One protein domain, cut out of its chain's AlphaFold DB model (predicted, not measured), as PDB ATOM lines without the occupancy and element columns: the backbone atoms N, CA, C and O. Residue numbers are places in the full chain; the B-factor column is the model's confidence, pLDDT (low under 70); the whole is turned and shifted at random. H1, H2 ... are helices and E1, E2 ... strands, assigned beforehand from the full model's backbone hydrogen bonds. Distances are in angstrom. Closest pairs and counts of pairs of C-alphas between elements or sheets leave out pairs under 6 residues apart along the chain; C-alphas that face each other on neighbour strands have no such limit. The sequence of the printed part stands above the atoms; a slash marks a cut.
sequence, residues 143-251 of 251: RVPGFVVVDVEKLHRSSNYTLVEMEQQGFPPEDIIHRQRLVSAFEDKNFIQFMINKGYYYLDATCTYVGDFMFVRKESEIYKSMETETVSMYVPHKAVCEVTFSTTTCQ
ATOM      1  N   ARG A 143     121.903 121.113 183.955       69.56
ATOM      2  CA  ARG A 143     120.988 121.689 184.946       69.56
ATOM      3  C   ARG A 143     121.231 121.114 186.335       69.56
ATOM      4  O   ARG A 143     120.978 119.938 186.603       69.56
ATOM      5  N   VAL A 144     121.622 121.982 187.266       64.12
ATOM      6  CA  VAL A 144     121.617 121.661 188.698       64.12
ATOM      7  C   VAL A 144     120.194 121.842 189.244       64.12
ATOM      8  O   VAL A 144     119.558 122.862 188.973       64.12
ATOM      9  N   PRO A 145     119.645 120.891 190.023       58.19
ATOM     10  CA  PRO A 145     118.333 121.066 190.633       58.19
ATOM     11  C   PRO A 145     118.345 122.235 191.620       58.19
ATOM     12  O   PRO A 145     119.030 122.186 192.642       58.19
ATOM     13  N   GLY A 146     117.537 123.254 191.354       61.22
ATOM     14  CA  GLY A 146     117.375 124.398 192.241       61.22
ATOM     15  C   GLY A 146     116.550 125.494 191.585       61.22
ATOM     16  O   GLY A 146     116.528 125.619 190.366       61.22
ATOM     17  N   PHE A 147     115.850 126.285 192.397       61.34
ATOM     18  CA  PHE A 147     115.197 127.503 191.932       61.34
ATOM     19  C   PHE A 147     116.027 128.694 192.402       61.34
ATOM     20  O   PHE A 147     116.183 128.906 193.607       61.34
ATOM     21  N   VAL A 148     116.569 129.457 191.457       69.12
ATOM     22  CA  VAL A 148     117.342 130.669 191.737       69.12
ATOM     23  C   VAL A 148     116.540 131.852 191.229       69.12
ATOM     24  O   VAL A 148     116.211 131.927 190.049       69.12
ATOM     25  N   VAL A 149     116.215 132.789 192.118       73.94
ATOM     26  CA  VAL A 149     115.626 134.064 191.701       73.94
ATOM     27  C   VAL A 149     116.739 134.908 191.095       73.94
ATOM     28  O   VAL A 149     117.656 135.333 191.802       73.94
ATOM     29  N   VAL A 150     116.661 135.142 189.787       77.88
ATOM     30  CA  VAL A 150     117.612 135.991 189.070       77.88
ATOM     31  C   VAL A 150     117.083 137.421 189.031       77.88
ATOM     32  O   VAL A 150     116.046 137.697 188.433       77.88
ATOM     33  N   ASP A 151     117.807 138.337 189.670       83.19
ATOM     34  CA  ASP A 151     117.642 139.774 189.463       83.19
ATOM     35  C   ASP A 151     118.219 140.156 188.088       83.19
ATOM     36  O   ASP A 151     119.434 140.204 187.888       83.19
ATOM     37  N   VAL A 152     117.312 140.358 187.130       82.00
ATOM     38  CA  VAL A 152     117.590 140.668 185.719       82.00
ATOM     39  C   VAL A 152     118.407 141.951 185.567       82.00
ATOM     40  O   VAL A 152     119.328 142.011 184.754       82.00
ATOM     41  N   GLU A 153     118.101 142.980 186.361       84.44
ATOM     42  CA  GLU A 153     118.779 144.273 186.258       84.44
ATOM     43  C   GLU A 153     120.233 144.155 186.712       84.44
ATOM     44  O   GLU A 153     121.140 144.614 186.016       84.44
ATOM     45  N   LYS A 154     120.475 143.473 187.837       83.69
ATOM     46  CA  LYS A 154     121.836 143.213 188.329       83.69
ATOM     47  C   LYS A 154     122.634 142.318 187.394       83.69
ATOM     48  O   LYS A 154     123.824 142.568 187.182       83.69
ATOM     49  N   LEU A 155     121.987 141.314 186.802       80.38
ATOM     50  CA  LEU A 155     122.636 140.457 185.816       80.38
ATOM     51  C   LEU A 155     123.082 141.275 184.601       80.38
ATOM     52  O   LEU A 155     124.245 141.204 184.234       80.38
ATOM     53  N   HIS A 156     122.217 142.114 184.025       82.06
ATOM     54  CA  HIS A 156     122.588 142.936 182.865       82.06
ATOM     55  C   HIS A 156     123.732 143.921 183.151       82.06
ATOM     56  O   HIS A 156     124.526 144.210 182.260       82.06
ATOM     57  N   ARG A 157     123.849 144.437 184.384       82.00
ATOM     58  CA  ARG A 157     124.972 145.313 184.768       82.00
ATOM     59  C   ARG A 157     126.307 144.579 184.877       82.00
ATOM     60  O   ARG A 157     127.351 145.201 184.709       82.00
ATOM     61  N   SER A 158     126.271 143.287 185.190       79.75
ATOM     62  CA  SER A 158     127.455 142.484 185.514       79.75
ATOM     63  C   SER A 158     127.774 141.399 184.487       79.75
ATOM     64  O   SER A 158     128.828 140.777 184.585       79.75
ATOM     65  N   SER A 159     126.913 141.170 183.492       76.19
ATOM     66  CA  SER A 159     127.018 140.040 182.561       76.19
ATOM     67  C   SER A 159     128.343 140.018 181.809       76.19
ATOM     68  O   SER A 159     128.874 138.947 181.563       76.19
ATOM     69  N   ASN A 160     128.911 141.186 181.504       75.69
ATOM     70  CA  ASN A 160     130.151 141.297 180.733       75.69
ATOM     71  C   ASN A 160     131.427 141.153 181.569       75.69
ATOM     72  O   ASN A 160     132.509 141.243 181.007       75.69
ATOM     73  N   TYR A 161     131.300 140.954 182.879       77.50
ATOM     74  CA  TYR A 161     132.426 140.855 183.796       77.50
ATOM     75  C   TYR A 161     132.389 139.514 184.519       77.50
ATOM     76  O   TYR A 161     131.328 138.987 184.867       77.50
ATOM     77  N   THR A 162     133.566 138.970 184.763       77.12
ATOM     78  CA  THR A 162     133.793 137.840 185.659       77.12
ATOM     79  C   THR A 162     133.645 138.305 187.104       77.12
ATOM     80  O   THR A 162     133.790 139.489 187.419       77.12
ATOM     81  N   LEU A 163     133.397 137.373 188.028       80.62
ATOM     82  CA  LEU A 163     133.334 137.715 189.451       80.62
ATOM     83  C   LEU A 163     134.637 138.376 189.946       80.62
ATOM     84  O   LEU A 163     134.588 139.321 190.730       80.62
ATOM     85  N   VAL A 164     135.789 137.911 189.454       80.44
ATOM     86  CA  VAL A 164     137.109 138.455 189.810       80.44
ATOM     87  C   VAL A 164     137.263 139.892 189.314       80.44
ATOM     88  O   VAL A 164     137.700 140.759 190.067       80.44
ATOM     89  N   GLU A 165     136.868 140.176 188.073       83.25
ATOM     90  CA  GLU A 165     136.902 141.536 187.523       83.25
ATOM     91  C   GLU A 165     135.960 142.471 188.274       83.25
ATOM     92  O   GLU A 165     136.341 143.602 188.567       83.25
ATOM     93  N   MET A 166     134.763 142.005 188.645       85.88
ATOM     94  CA  MET A 166     133.834 142.793 189.457       85.88
ATOM     95  C   MET A 166     134.458 143.193 190.802       85.88
ATOM     96  O   MET A 166     134.338 144.347 191.221       85.88
ATOM     97  N   GLU A 167     135.143 142.258 191.468       87.69
ATOM     98  CA  GLU A 167     135.845 142.509 192.730       87.69
ATOM     99  C   GLU A 167     137.018 143.489 192.547       87.69
ATOM    100  O   GLU A 167     137.170 144.422 193.337       87.69
ATOM    101  N   GLN A 168     137.815 143.335 191.485       88.69
ATOM    102  CA  GLN A 168     138.964 144.203 191.193       88.69
ATOM    103  C   GLN A 168     138.564 145.622 190.776       88.69
ATOM    104  O   GLN A 168     139.236 146.587 191.140       88.69
ATOM    105  N   GLN A 169     137.473 145.762 190.022       91.44
ATOM    106  CA  GLN A 169     136.976 147.045 189.522       91.44
ATOM    107  C   GLN A 169     136.076 147.777 190.531       91.44
ATOM    108  O   GLN A 169     135.637 148.895 190.267       91.44
ATOM    109  N   GLY A 170     135.820 147.181 191.702       93.38
ATOM    110  CA  GLY A 170     135.076 147.823 192.785       93.38
ATOM    111  C   GLY A 170     133.579 147.962 192.507       93.38
ATOM    112  O   GLY A 170     132.990 148.998 192.824       93.38
ATOM    113  N   PHE A 171     132.959 146.937 191.913       93.12
ATOM    114  CA  PHE A 171     131.507 146.899 191.711       93.12
ATOM    115  C   PHE A 171     130.740 146.993 193.044       93.12
ATOM    116  O   PHE A 171     131.276 146.626 194.096       93.12
ATOM    117  N   PRO A 172     129.468 147.447 193.029       95.06
ATOM    118  CA  PRO A 172     128.648 147.497 194.234       95.06
ATOM    119  C   PRO A 172     128.578 146.126 194.940       95.06
ATOM    120  O   PRO A 172     128.375 145.108 194.266       95.06
ATOM    121  N   PRO A 173     128.712 146.055 196.282       94.25
ATOM    122  CA  PRO A 173     128.716 144.782 197.008       94.25
ATOM    123  C   PRO A 173     127.486 143.908 196.735       94.25
ATOM    124  O   PRO A 173     127.581 142.683 196.703       94.25
ATOM    125  N   GLU A 174     126.322 144.515 196.513       92.12
ATOM    126  CA  GLU A 174     125.080 143.818 196.193       92.12
ATOM    127  C   GLU A 174     125.081 143.136 194.819       92.12
ATOM    128  O   GLU A 174     124.353 142.154 194.651       92.12
ATOM    129  N   ASP A 175     125.877 143.633 193.871       89.69
ATOM    130  CA  ASP A 175     126.048 143.047 192.539       89.69
ATOM    131  C   ASP A 175     127.053 141.889 192.616       89.69
ATOM    132  O   ASP A 175     126.791 140.810 192.087       89.69
ATOM    133  N   ILE A 176     128.141 142.053 193.379       89.38
ATOM    134  CA  ILE A 176     129.116 140.983 193.657       89.38
ATOM    135  C   ILE A 176     128.435 139.804 194.372       89.38
ATOM    136  O   ILE A 176     128.554 138.658 193.940       89.38
ATOM    137  N   ILE A 177     127.658 140.067 195.432       90.31
ATOM    138  CA  ILE A 177     126.918 139.029 196.172       90.31
ATOM    139  C   ILE A 177     125.891 138.335 195.271       90.31
ATOM    140  O   ILE A 177     125.684 137.124 195.378       90.31
ATOM    141  N   HIS A 178     125.217 139.087 194.395       86.69
ATOM    142  CA  HIS A 178     124.280 138.513 193.433       86.69
ATOM    143  C   HIS A 178     125.000 137.572 192.460       86.69
ATOM    144  O   HIS A 178     124.584 136.418 192.343       86.69
ATOM    145  N   ARG A 179     126.133 137.988 191.877       84.69
ATOM    146  CA  ARG A 179     126.934 137.138 190.982       84.69
ATOM    147  C   ARG A 179     127.478 135.893 191.684       84.69
ATOM    148  O   ARG A 179     127.334 134.797 191.152       84.69
ATOM    149  N   GLN A 180     128.004 136.020 192.905       86.06
ATOM    150  CA  GLN A 180     128.468 134.880 193.713       86.06
ATOM    151  C   GLN A 180     127.372 133.827 193.927       86.06
ATOM    152  O   GLN A 180     127.651 132.625 193.899       86.06
ATOM    153  N   ARG A 181     126.120 134.262 194.132       85.12
ATOM    154  CA  ARG A 181     124.971 133.353 194.268       85.12
ATOM    155  C   ARG A 181     124.641 132.645 192.962       85.12
ATOM    156  O   ARG A 181     124.373 131.451 193.013       85.12
ATOM    157  N   LEU A 182     124.671 133.350 191.828       81.31
ATOM    158  CA  LEU A 182     124.426 132.744 190.516       81.31
ATOM    159  C   LEU A 182     125.494 131.702 190.181       81.31
ATOM    160  O   LEU A 182     125.146 130.561 189.903       81.31
ATOM    161  N   VAL A 183     126.774 132.063 190.317       81.06
ATOM    162  CA  VAL A 183     127.914 131.147 190.142       81.06
ATOM    163  C   VAL A 183     127.734 129.914 191.026       81.06
ATOM    164  O   VAL A 183     127.739 128.791 190.543       81.06
ATOM    165  N   SER A 184     127.465 130.102 192.321       80.94
ATOM    166  CA  SER A 184     127.301 128.977 193.253       80.94
ATOM    167  C   SER A 184     126.099 128.079 192.952       80.94
ATOM    168  O   SER A 184     126.070 126.945 193.425       80.94
ATOM    169  N   ALA A 185     125.090 128.588 192.244       78.50
ATOM    170  CA  ALA A 185     123.869 127.850 191.970       78.50
ATOM    171  C   ALA A 185     123.859 127.179 190.592       78.50
ATOM    172  O   ALA A 185     123.309 126.087 190.466       78.50
ATOM    173  N   PHE A 186     124.451 127.814 189.579       78.12
ATOM    174  CA  PHE A 186     124.509 127.282 188.220       78.12
ATOM    175  C   PHE A 186     125.752 126.428 187.975       78.12
ATOM    176  O   PHE A 186     125.662 125.435 187.261       78.12
ATOM    177  N   GLU A 187     126.894 126.757 188.582       82.50
ATOM    178  CA  GLU A 187     128.119 125.990 188.381       82.50
ATOM    179  C   GLU A 187     128.163 124.747 189.272       82.50
ATOM    180  O   GLU A 187     128.464 124.793 190.471       82.50
ATOM    181  N   ASP A 188     127.941 123.590 188.656       84.62
ATOM    182  CA  ASP A 188     128.276 122.306 189.253       84.62
ATOM    183  C   ASP A 188     129.799 122.142 189.298       84.62
ATOM    184  O   ASP A 188     130.440 121.645 188.369       84.62
ATOM    185  N   LYS A 189     130.392 122.558 190.419       84.44
ATOM    186  CA  LYS A 189     131.846 122.517 190.625       84.44
ATOM    187  C   LYS A 189     132.434 121.117 190.457       84.44
ATOM    188  O   LYS A 189     133.572 120.990 190.013       84.44
ATOM    189  N   ASN A 190     131.683 120.068 190.800       89.00
ATOM    190  CA  ASN A 190     132.167 118.697 190.661       89.00
ATOM    191  C   ASN A 190     132.210 118.290 189.190       89.00
ATOM    192  O   ASN A 190     133.201 117.709 188.746       89.00
ATOM    193  N   PHE A 191     131.167 118.631 188.435       89.06
ATOM    194  CA  PHE A 191     131.112 118.376 187.002       89.06
ATOM    195  C   PHE A 191     132.169 119.177 186.228       89.06
ATOM    196  O   PHE A 191     132.905 118.622 185.409       89.06
ATOM    197  N   ILE A 192     132.323 120.463 186.549       89.62
ATOM    198  CA  ILE A 192     133.366 121.317 185.970       89.62
ATOM    199  C   ILE A 192     134.750 120.733 186.261       89.62
ATOM    200  O   ILE A 192     135.556 120.561 185.344       89.62
ATOM    201  N   GLN A 193     135.023 120.343 187.511       91.31
ATOM    202  CA  GLN A 193     136.301 119.728 187.869       91.31
ATOM    203  C   GLN A 193     136.516 118.384 187.161       91.31
ATOM    204  O   GLN A 193     137.639 118.078 186.755       91.31
ATOM    205  N   PHE A 194     135.459 117.588 186.978       94.38
ATOM    206  CA  PHE A 194     135.509 116.362 186.187       94.38
ATOM    207  C   PHE A 194     135.981 116.647 184.754       94.38
ATOM    208  O   PHE A 194     136.938 116.012 184.309       94.38
ATOM    209  N   MET A 195     135.400 117.637 184.071       95.19
ATOM    210  CA  MET A 195     135.810 118.024 182.714       95.19
ATOM    211  C   MET A 195     137.227 118.615 182.678       95.19
ATOM    212  O   MET A 195     138.023 118.268 181.803       95.19
ATOM    213  N   ILE A 196     137.612 119.432 183.664       94.50
ATOM    214  CA  ILE A 196     138.983 119.958 183.781       94.50
ATOM    215  C   ILE A 196     140.003 118.819 183.899       94.50
ATOM    216  O   ILE A 196     141.032 118.836 183.220       94.50
ATOM    217  N   ASN A 197     139.702 117.796 184.704       95.69
ATOM    218  CA  ASN A 197     140.550 116.613 184.863       95.69
ATOM    219  C   ASN A 197     140.661 115.779 183.573       95.69
ATOM    220  O   ASN A 197     141.589 114.984 183.441       95.69
ATOM    221  N   LYS A 198     139.742 115.961 182.614       96.44
ATOM    222  CA  LYS A 198     139.806 115.375 181.265       96.44
ATOM    223  C   LYS A 198     140.616 116.214 180.267       96.44
ATOM    224  O   LYS A 198     140.685 115.841 179.103       96.44
ATOM    225  N   GLY A 199     141.243 117.311 180.701       95.88
ATOM    226  CA  GLY A 199     142.090 118.150 179.845       95.88
ATOM    227  C   GLY A 199     141.359 119.321 179.188       95.88
ATOM    228  O   GLY A 199     141.856 119.888 178.213       95.88
ATOM    229  N   TYR A 200     140.202 119.712 179.718       95.81
ATOM    230  CA  TYR A 200     139.423 120.830 179.195       95.81
ATOM    231  C   TYR A 200     139.603 122.107 180.020       95.81
ATOM    232  O   TYR A 200     139.951 122.086 181.203       95.81
ATOM    233  N   TYR A 201     139.393 123.239 179.365       91.19
ATOM    234  CA  TYR A 201     139.284 124.563 179.952       91.19
ATOM    235  C   TYR A 201     137.806 124.956 180.007       91.19
ATOM    236  O   TYR A 201     137.119 124.869 178.992       91.19
ATOM    237  N   TYR A 202     137.327 125.358 181.185       88.44
ATOM    238  CA  TYR A 202     135.961 125.839 181.377       88.44
ATOM    239  C   TYR A 202     135.877 127.326 181.036       88.44
ATOM    240  O   TYR A 202     136.580 128.141 181.643       88.44
ATOM    241  N   LEU A 203     135.022 127.655 180.071       81.25
ATOM    242  CA  LEU A 203     134.643 129.024 179.761       81.25
ATOM    243  C   LEU A 203     133.522 129.443 180.712       81.25
ATOM    244  O   LEU A 203     132.446 128.847 180.683       81.25
ATOM    245  N   ASP A 204     133.776 130.461 181.534       69.31
ATOM    246  CA  ASP A 204     132.747 131.020 182.410       69.31
ATOM    247  C   ASP A 204     131.684 131.702 181.539       69.31
ATOM    248  O   ASP A 204     131.877 132.780 180.968       69.31
ATOM    249  N   ALA A 205     130.562 131.003 181.396       62.12
ATOM    250  CA  ALA A 205     129.402 131.426 180.630       62.12
ATOM    251  C   ALA A 205     128.285 131.973 181.535       62.12
ATOM    252  O   ALA A 205     127.147 132.111 181.082       62.12
ATOM    253  N   THR A 206     128.578 132.360 182.790       57.56
ATOM    254  CA  THR A 206     127.581 132.908 183.742       57.56
ATOM    255  C   THR A 206     127.053 134.309 183.374       57.56
ATOM    256  O   THR A 206     126.462 135.012 184.192       57.56
ATOM    257  N   CYS A 207     127.208 134.698 182.108       54.19
ATOM    258  CA  CYS A 207     126.603 135.852 181.456       54.19
ATOM    259  C   CYS A 207     125.079 135.743 181.250       54.19
ATOM    260  O   CYS A 207     124.452 136.730 180.863       54.19
ATOM    261  N   THR A 208     124.482 134.554 181.404       53.00
ATOM    262  CA  THR A 208     123.092 134.289 180.991       53.00
ATOM    263  C   THR A 208     122.233 133.711 182.121       53.00
ATOM    264  O   THR A 208     122.723 133.362 183.192       53.00
ATOM    265  N   TYR A 209     120.922 133.618 181.883       55.19
ATOM    266  CA  TYR A 209     119.949 133.014 182.804       55.19
ATOM    267  C   TYR A 209     120.026 131.480 182.874       55.19
ATOM    268  O   TYR A 209     119.236 130.873 183.597       55.19
ATOM    269  N   VAL A 210     120.917 130.855 182.097       57.44
ATOM    270  CA  VAL A 210     120.970 129.405 181.891       57.44
ATOM    271  C   VAL A 210     122.386 128.903 182.175       57.44
ATOM    272  O   VAL A 210     123.368 129.529 181.784       57.44
ATOM    273  N   GLY A 211     122.482 127.786 182.899       61.22
ATOM    274  CA  GLY A 211     123.736 127.178 183.352       61.22
ATOM    275  C   GLY A 211     124.442 126.324 182.301       61.22
ATOM    276  O   GLY A 211     125.065 125.333 182.664       61.22
ATOM    277  N   ASP A 212     124.334 126.662 181.018       80.19
ATOM    278  CA  ASP A 212     124.990 125.886 179.968       80.19
ATOM    279  C   ASP A 212     126.506 126.028 180.085       80.19
ATOM    280  O   ASP A 212     127.049 127.112 180.325       80.19
ATOM    281  N   PHE A 213     127.210 124.914 179.924       87.12
ATOM    282  CA  PHE A 213     128.651 124.869 180.078       87.12
ATOM    283  C   PHE A 213     129.344 124.767 178.735       87.12
ATOM    284  O   PHE A 213     129.034 123.912 177.905       87.12
ATOM    285  N   MET A 214     130.358 125.610 178.565       90.12
ATOM    286  CA  MET A 214     131.268 125.538 177.439       90.12
ATOM    287  C   MET A 214     132.643 125.075 177.903       90.12
ATOM    288  O   MET A 214     133.249 125.661 178.804       90.12
ATOM    289  N   PHE A 215     133.155 124.031 177.261       93.25
ATOM    290  CA  PHE A 215     134.498 123.523 177.520       93.25
ATOM    291  C   PHE A 215     135.310 123.482 176.236       93.25
ATOM    292  O   PHE A 215     134.843 122.964 175.227       93.25
ATOM    293  N   VAL A 216     136.550 123.964 176.297       95.00
ATOM    294  CA  VAL A 216     137.494 123.923 175.174       95.00
ATOM    295  C   VAL A 216     138.655 123.005 175.527       95.00
ATOM    296  O   VAL A 216     139.247 123.122 176.602       95.00
ATOM    297  N   ARG A 217     139.000 122.062 174.653       96.50
ATOM    298  CA  ARG A 217     140.124 121.144 174.868       96.50
ATOM    299  C   ARG A 217     141.435 121.919 174.866       96.50
ATOM    300  O   ARG A 217     141.761 122.565 173.874       96.50
ATOM    301  N   LYS A 218     142.228 121.800 175.933       94.38
ATOM    302  CA  LYS A 218     143.483 122.563 176.110       94.38
ATOM    303  C   LYS A 218     144.540 122.280 175.041       94.38
ATOM    304  O   LYS A 218     145.424 123.090 174.797       94.38
ATOM    305  N   GLU A 219     144.461 121.120 174.408       94.94
ATOM    306  CA  GLU A 219     145.384 120.711 173.349       94.94
ATOM    307  C   GLU A 219     144.925 121.130 171.941       94.94
ATOM    308  O   GLU A 219     145.661 120.912 170.978       94.94
ATOM    309  N   SER A 220     143.729 121.710 171.801       94.56
ATOM    310  CA  SER A 220     143.197 122.157 170.508       94.56
ATOM    311  C   SER A 220     143.853 123.450 170.025       94.56
ATOM    312  O   SER A 220     144.339 124.258 170.821       94.56
ATOM    313  N   GLU A 221     143.830 123.683 168.711       91.94
ATOM    314  CA  GLU A 221     144.257 124.967 168.134       91.94
ATOM    315  C   GLU A 221     143.337 126.115 168.569       91.94
ATOM    316  O   GLU A 221     143.809 127.230 168.792       91.94
ATOM    317  N   ILE A 222     142.048 125.825 168.788       89.56
ATOM    318  CA  ILE A 222     141.081 126.789 169.325       89.56
ATOM    319  C   ILE A 222     141.583 127.317 170.668       89.56
ATOM    320  O   ILE A 222     141.748 128.525 170.810       89.56
ATOM    321  N   TYR A 223     141.939 126.438 171.611       89.62
ATOM    322  CA  TYR A 223     142.477 126.873 172.901       89.62
ATOM    323  C   TYR A 223     143.766 127.691 172.773       89.62
ATOM    324  O   TYR A 223     143.912 128.706 173.445       89.62
ATOM    325  N   LYS A 224     144.690 127.294 171.889       88.56
ATOM    326  CA  LYS A 224     145.948 128.031 171.667       88.56
ATOM    327  C   LYS A 224     145.724 129.437 171.108       88.56
ATOM    328  O   LYS A 224     146.518 130.330 171.387       88.56
ATOM    329  N   SER A 225     144.673 129.619 170.310       85.81
ATOM    330  CA  SER A 225     144.276 130.920 169.761       85.81
ATOM    331  C   SER A 225     143.485 131.787 170.737       85.81
ATOM    332  O   SER A 225     143.365 132.991 170.525       85.81
ATOM    333  N   MET A 226     142.960 131.202 171.816       80.44
ATOM    334  CA  MET A 226     142.363 131.982 172.888       80.44
ATOM    335  C   MET A 226     143.487 132.709 173.630       80.44
ATOM    336  O   MET A 226     144.415 132.079 174.139       80.44
ATOM    337  N   GLU A 227     143.382 134.033 173.733       66.25
ATOM    338  CA  GLU A 227     144.189 134.851 174.644       66.25
ATOM    339  C   GLU A 227     143.833 134.487 176.094       66.25
ATOM    340  O   GLU A 227     143.064 135.178 176.765       66.25
ATOM    341  N   THR A 228     144.311 133.330 176.544       59.22
ATOM    342  CA  THR A 228     144.194 132.876 177.925       59.22
ATOM    343  C   THR A 228     145.407 133.403 178.676       59.22
ATOM    344  O   THR A 228     146.551 133.110 178.323       59.22
ATOM    345  N   GLU A 229     145.178 134.248 179.682       49.09
ATOM    346  CA  GLU A 229     146.272 134.788 180.483       49.09
ATOM    347  C   GLU A 229     146.999 133.640 181.194       49.09
ATOM    348  O   GLU A 229     146.445 132.915 182.020       49.09
ATOM    349  N   THR A 230     148.276 133.459 180.865       42.06
ATOM    350  CA  THR A 230     149.162 132.528 181.562       42.06
ATOM    351  C   THR A 230     149.684 133.205 182.823       42.06
ATOM    352  O   THR A 230     150.816 133.680 182.856       42.06
ATOM    353  N   VAL A 231     148.875 133.264 183.887       36.00
ATOM    354  CA  VAL A 231     149.350 133.762 185.188       36.00
ATOM    355  C   VAL A 231     149.015 132.799 186.328       36.00
ATOM    356  O   VAL A 231     147.872 132.569 186.696       36.00
ATOM    357  N   SER A 232     150.091 132.222 186.869       36.22
ATOM    358  CA  SER A 232     150.331 131.894 188.278       36.22
ATOM    359  C   SER A 232     149.118 131.879 189.232       36.22
ATOM    360  O   SER A 232     148.657 132.908 189.711       36.22
ATOM    361  N   MET A 233     148.771 130.666 189.667       35.09
ATOM    362  CA  MET A 233     148.132 130.316 190.946       35.09
ATOM    363  C   MET A 233     146.639 130.604 191.161       35.09
ATOM    364  O   MET A 233     146.081 130.017 192.081       35.09
ATOM    365  N   TYR A 234     145.961 131.354 190.301       38.53
ATOM    366  CA  TYR A 234     144.494 131.407 190.245       38.53
ATOM    367  C   TYR A 234     144.109 131.673 188.794       38.53
ATOM    368  O   TYR A 234     144.548 132.666 188.236       38.53
ATOM    369  N   VAL A 235     143.353 130.773 188.161       40.81
ATOM    370  CA  VAL A 235     142.911 130.956 186.770       40.81
ATOM    371  C   VAL A 235     141.739 131.943 186.783       40.81
ATOM    372  O   VAL A 235     140.681 131.563 187.291       40.81
ATOM    373  N   PRO A 236     141.867 133.183 186.275       42.03
ATOM    374  CA  PRO A 236     140.690 133.983 185.977       42.03
ATOM    375  C   PRO A 236     139.983 133.316 184.793       42.03
ATOM    376  O   PRO A 236     140.559 133.140 183.719       42.03
ATOM    377  N   HIS A 237     138.753 132.855 185.001       46.31
ATOM    378  CA  HIS A 237     137.932 132.384 183.895       46.31
ATOM    379  C   HIS A 237     137.599 133.585 183.014       46.31
ATOM    380  O   HIS A 237     137.033 134.537 183.521       46.31
ATOM    381  N   LYS A 238     137.930 133.566 181.721       42.94
ATOM    382  CA  LYS A 238     137.457 134.597 180.782       42.94
ATOM    383  C   LYS A 238     135.939 134.471 180.620       42.94
ATOM    384  O   LYS A 238     135.463 133.373 180.315       42.94
ATOM    385  N   ALA A 239     135.197 135.563 180.808       41.56
ATOM    386  CA  ALA A 239     133.765 135.577 180.529       41.56
ATOM    387  C   ALA A 239     133.542 135.391 179.020       41.56
ATOM    388  O   ALA A 239     134.160 136.078 178.205       41.56
ATOM    389  N   VAL A 240     132.629 134.502 178.620       43.47
ATOM    390  CA  VAL A 240     132.263 134.307 177.196       43.47
ATOM    391  C   VAL A 240     131.794 135.617 176.540       43.47
ATOM    392  O   VAL A 240     131.961 135.803 175.336       43.47
ATOM    393  N   CYS A 241     131.292 136.566 177.334       40.06
ATOM    394  CA  CYS A 241     130.897 137.896 176.879       40.06
ATOM    395  C   CYS A 241     132.037 138.747 176.292       40.06
ATOM    396  O   CYS A 241     131.762 139.676 175.533       40.06
ATOM    397  N   GLU A 242     133.301 138.443 176.598       32.31
ATOM    398  CA  GLU A 242     134.449 139.151 176.023       32.31
ATOM    399  C   GLU A 242     134.853 138.640 174.638       32.31
ATOM    400  O   GLU A 242     135.545 139.349 173.905       32.31
ATOM    401  N   VAL A 243     134.391 137.455 174.217       32.16
ATOM    402  CA  VAL A 243     134.578 136.988 172.834       32.16
ATOM    403  C   VAL A 243     133.518 137.647 171.953       32.16
ATOM    404  O   VAL A 243     132.670 137.011 171.327       32.16
ATOM    405  N   THR A 244     133.573 138.974 171.887       27.45
ATOM    406  CA  THR A 244     133.085 139.674 170.709       27.45
ATOM    407  C   THR A 244     133.985 139.225 169.566       27.45
ATOM    408  O   THR A 244     135.160 139.577 169.503       27.45
ATOM    409  N   PHE A 245     133.452 138.408 168.651       27.80
ATOM    410  CA  PHE A 245     134.016 138.346 167.307       27.80
ATOM    411  C   PHE A 245     134.169 139.794 166.866       27.80
ATOM    412  O   PHE A 245     133.166 140.511 166.804       27.80
ATOM    413  N   SER A 246     135.416 140.235 166.676       26.31
ATOM    414  CA  SER A 246     135.700 141.612 166.309       26.31
ATOM    415  C   SER A 246     134.759 141.977 165.176       26.31
ATOM    416  O   SER A 246     134.706 141.283 164.156       26.31
ATOM    417  N   THR A 247     133.977 143.025 165.388       30.88
ATOM    418  CA  THR A 247     133.107 143.606 164.384       30.88
ATOM    419  C   THR A 247     133.975 144.141 163.250       30.88
ATOM    420  O   THR A 247     134.263 145.332 163.179       30.88
ATOM    421  N   THR A 248     134.390 143.274 162.332       25.08
ATOM    422  CA  THR A 248     134.549 143.678 160.943       25.08
ATOM    423  C   THR A 248     133.141 143.823 160.400       25.08
ATOM    424  O   THR A 248     132.472 142.852 160.062       25.08
ATOM    425  N   THR A 249     132.678 145.068 160.445       27.03
ATOM    426  CA  THR A 249     131.656 145.656 159.579       27.03
ATOM    427  C   THR A 249     131.359 144.812 158.335       27.03
ATOM    428  O   THR A 249     132.175 144.781 157.414       27.03
ATOM    429  N   CYS A 250     130.176 144.198 158.284       23.20
ATOM    430  CA  CYS A 250     129.519 143.870 157.022       23.20
ATOM    431  C   CYS A 250     128.528 144.992 156.704       23.20
ATOM    432  O   CYS A 250     127.557 145.193 157.439       23.20
ATOM    433  N   GLN A 251     128.818 145.729 155.630       26.61
ATOM    434  CA  GLN A 251     127.773 146.212 154.729       26.61
ATOM    435  C   GLN A 251     127.148 145.025 153.997       26.61
ATOM    436  O   GLN A 251     127.877 144.029 153.783       26.61
TER     437      GLN A 251
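What this domain is: This is residues 143 to 251 of the 251 residues of an uncharacterized protein of Hyalella azteca (UniProt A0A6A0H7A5). Two small groups of elements follow each other along the chain: at one end the short helices H1 and H2 pack on residues 175 to 180 of the longer helix H3, and at the other H4 packs on a two-stranded hairpin, E1 and E2, with the short helix H5 by E2. A long stretch with no named element follows H5, and its last residues, 244 to 251, stick out as a free tail. The printed part has 109 residues, with five named helices and two named strands in the order H1, H2, H3, H4, E1, E2, H5; the sheet's order is E1, E2, antiparallel. The class is mostly helix, though under half of the residues are in named elements. The whole is compact, with a radius of gyration of the C-alphas of 14.9 A and spans of 42 by 38 by 30 A.

Where its parts are: H1 holds residues 152 to 158, 10.0 A from first to last C-alpha, and begins with C-alpha 152 at (117.590, 140.668, 185.719). H2 is residues 163 to 168, 8.8 A. H3, the longest helix, is residues 173 to 186, 20.0 A, and ends with C-alpha 186 at (124.509, 127.282, 188.220). H4 is residues 189 to 197, 12.0 A. E1 is residues 200 to 203, 9.5 A, and E2 residues 213 to 217, 13.1 A. H5, residues 221 to 225, spans 6.2 A and ends with C-alpha 225 at (144.276, 130.920, 169.761).

How they stand to each other: H1 touches H3 about perpendicular, at 77 degrees, through residues 175 to 179 of H3 alone; the closest C-alphas, of Lys 154 and Asp 175, are 6.0 A apart. H2 and H3 form a helical hairpin: they touch at a shallow tilt of 24 degrees, opposite ways, through residues 176 to 180 of H3 alone, with the C-alphas of Met 166 and Ile 176 closest at 6.6 A. H3 and H4 are apart. The closest C-alphas of H4 and E1, those of Ile 192 and Tyr 202, are 6.9 A apart. E1 and E2 form an antiparallel hairpin at 139 degrees, with N 201 and O 216 at 2.8 A and N 216 and O 201 at 2.9 A, within hydrogen-bond range. The closest C-alphas of E2 and H5, of Val 216 and Tyr 223, are 6.2 A apart. In H1, H2, H3, H4 and H5 every O i to N i+4 pair is within hydrogen-bond range.

The domain as a whole: The C-alphas farthest apart, of Asn 190 and Gln 251, are 45.5 A apart. Without residues 244 to 251, which stand free, the body spans 37 by 32 by 23 A. The printed part has no cut and no long link between elements. The mean pLDDT of the printed part is 72.3, and it is under 70 at residues 143 to 148, 204 to 211 and 227 to 251.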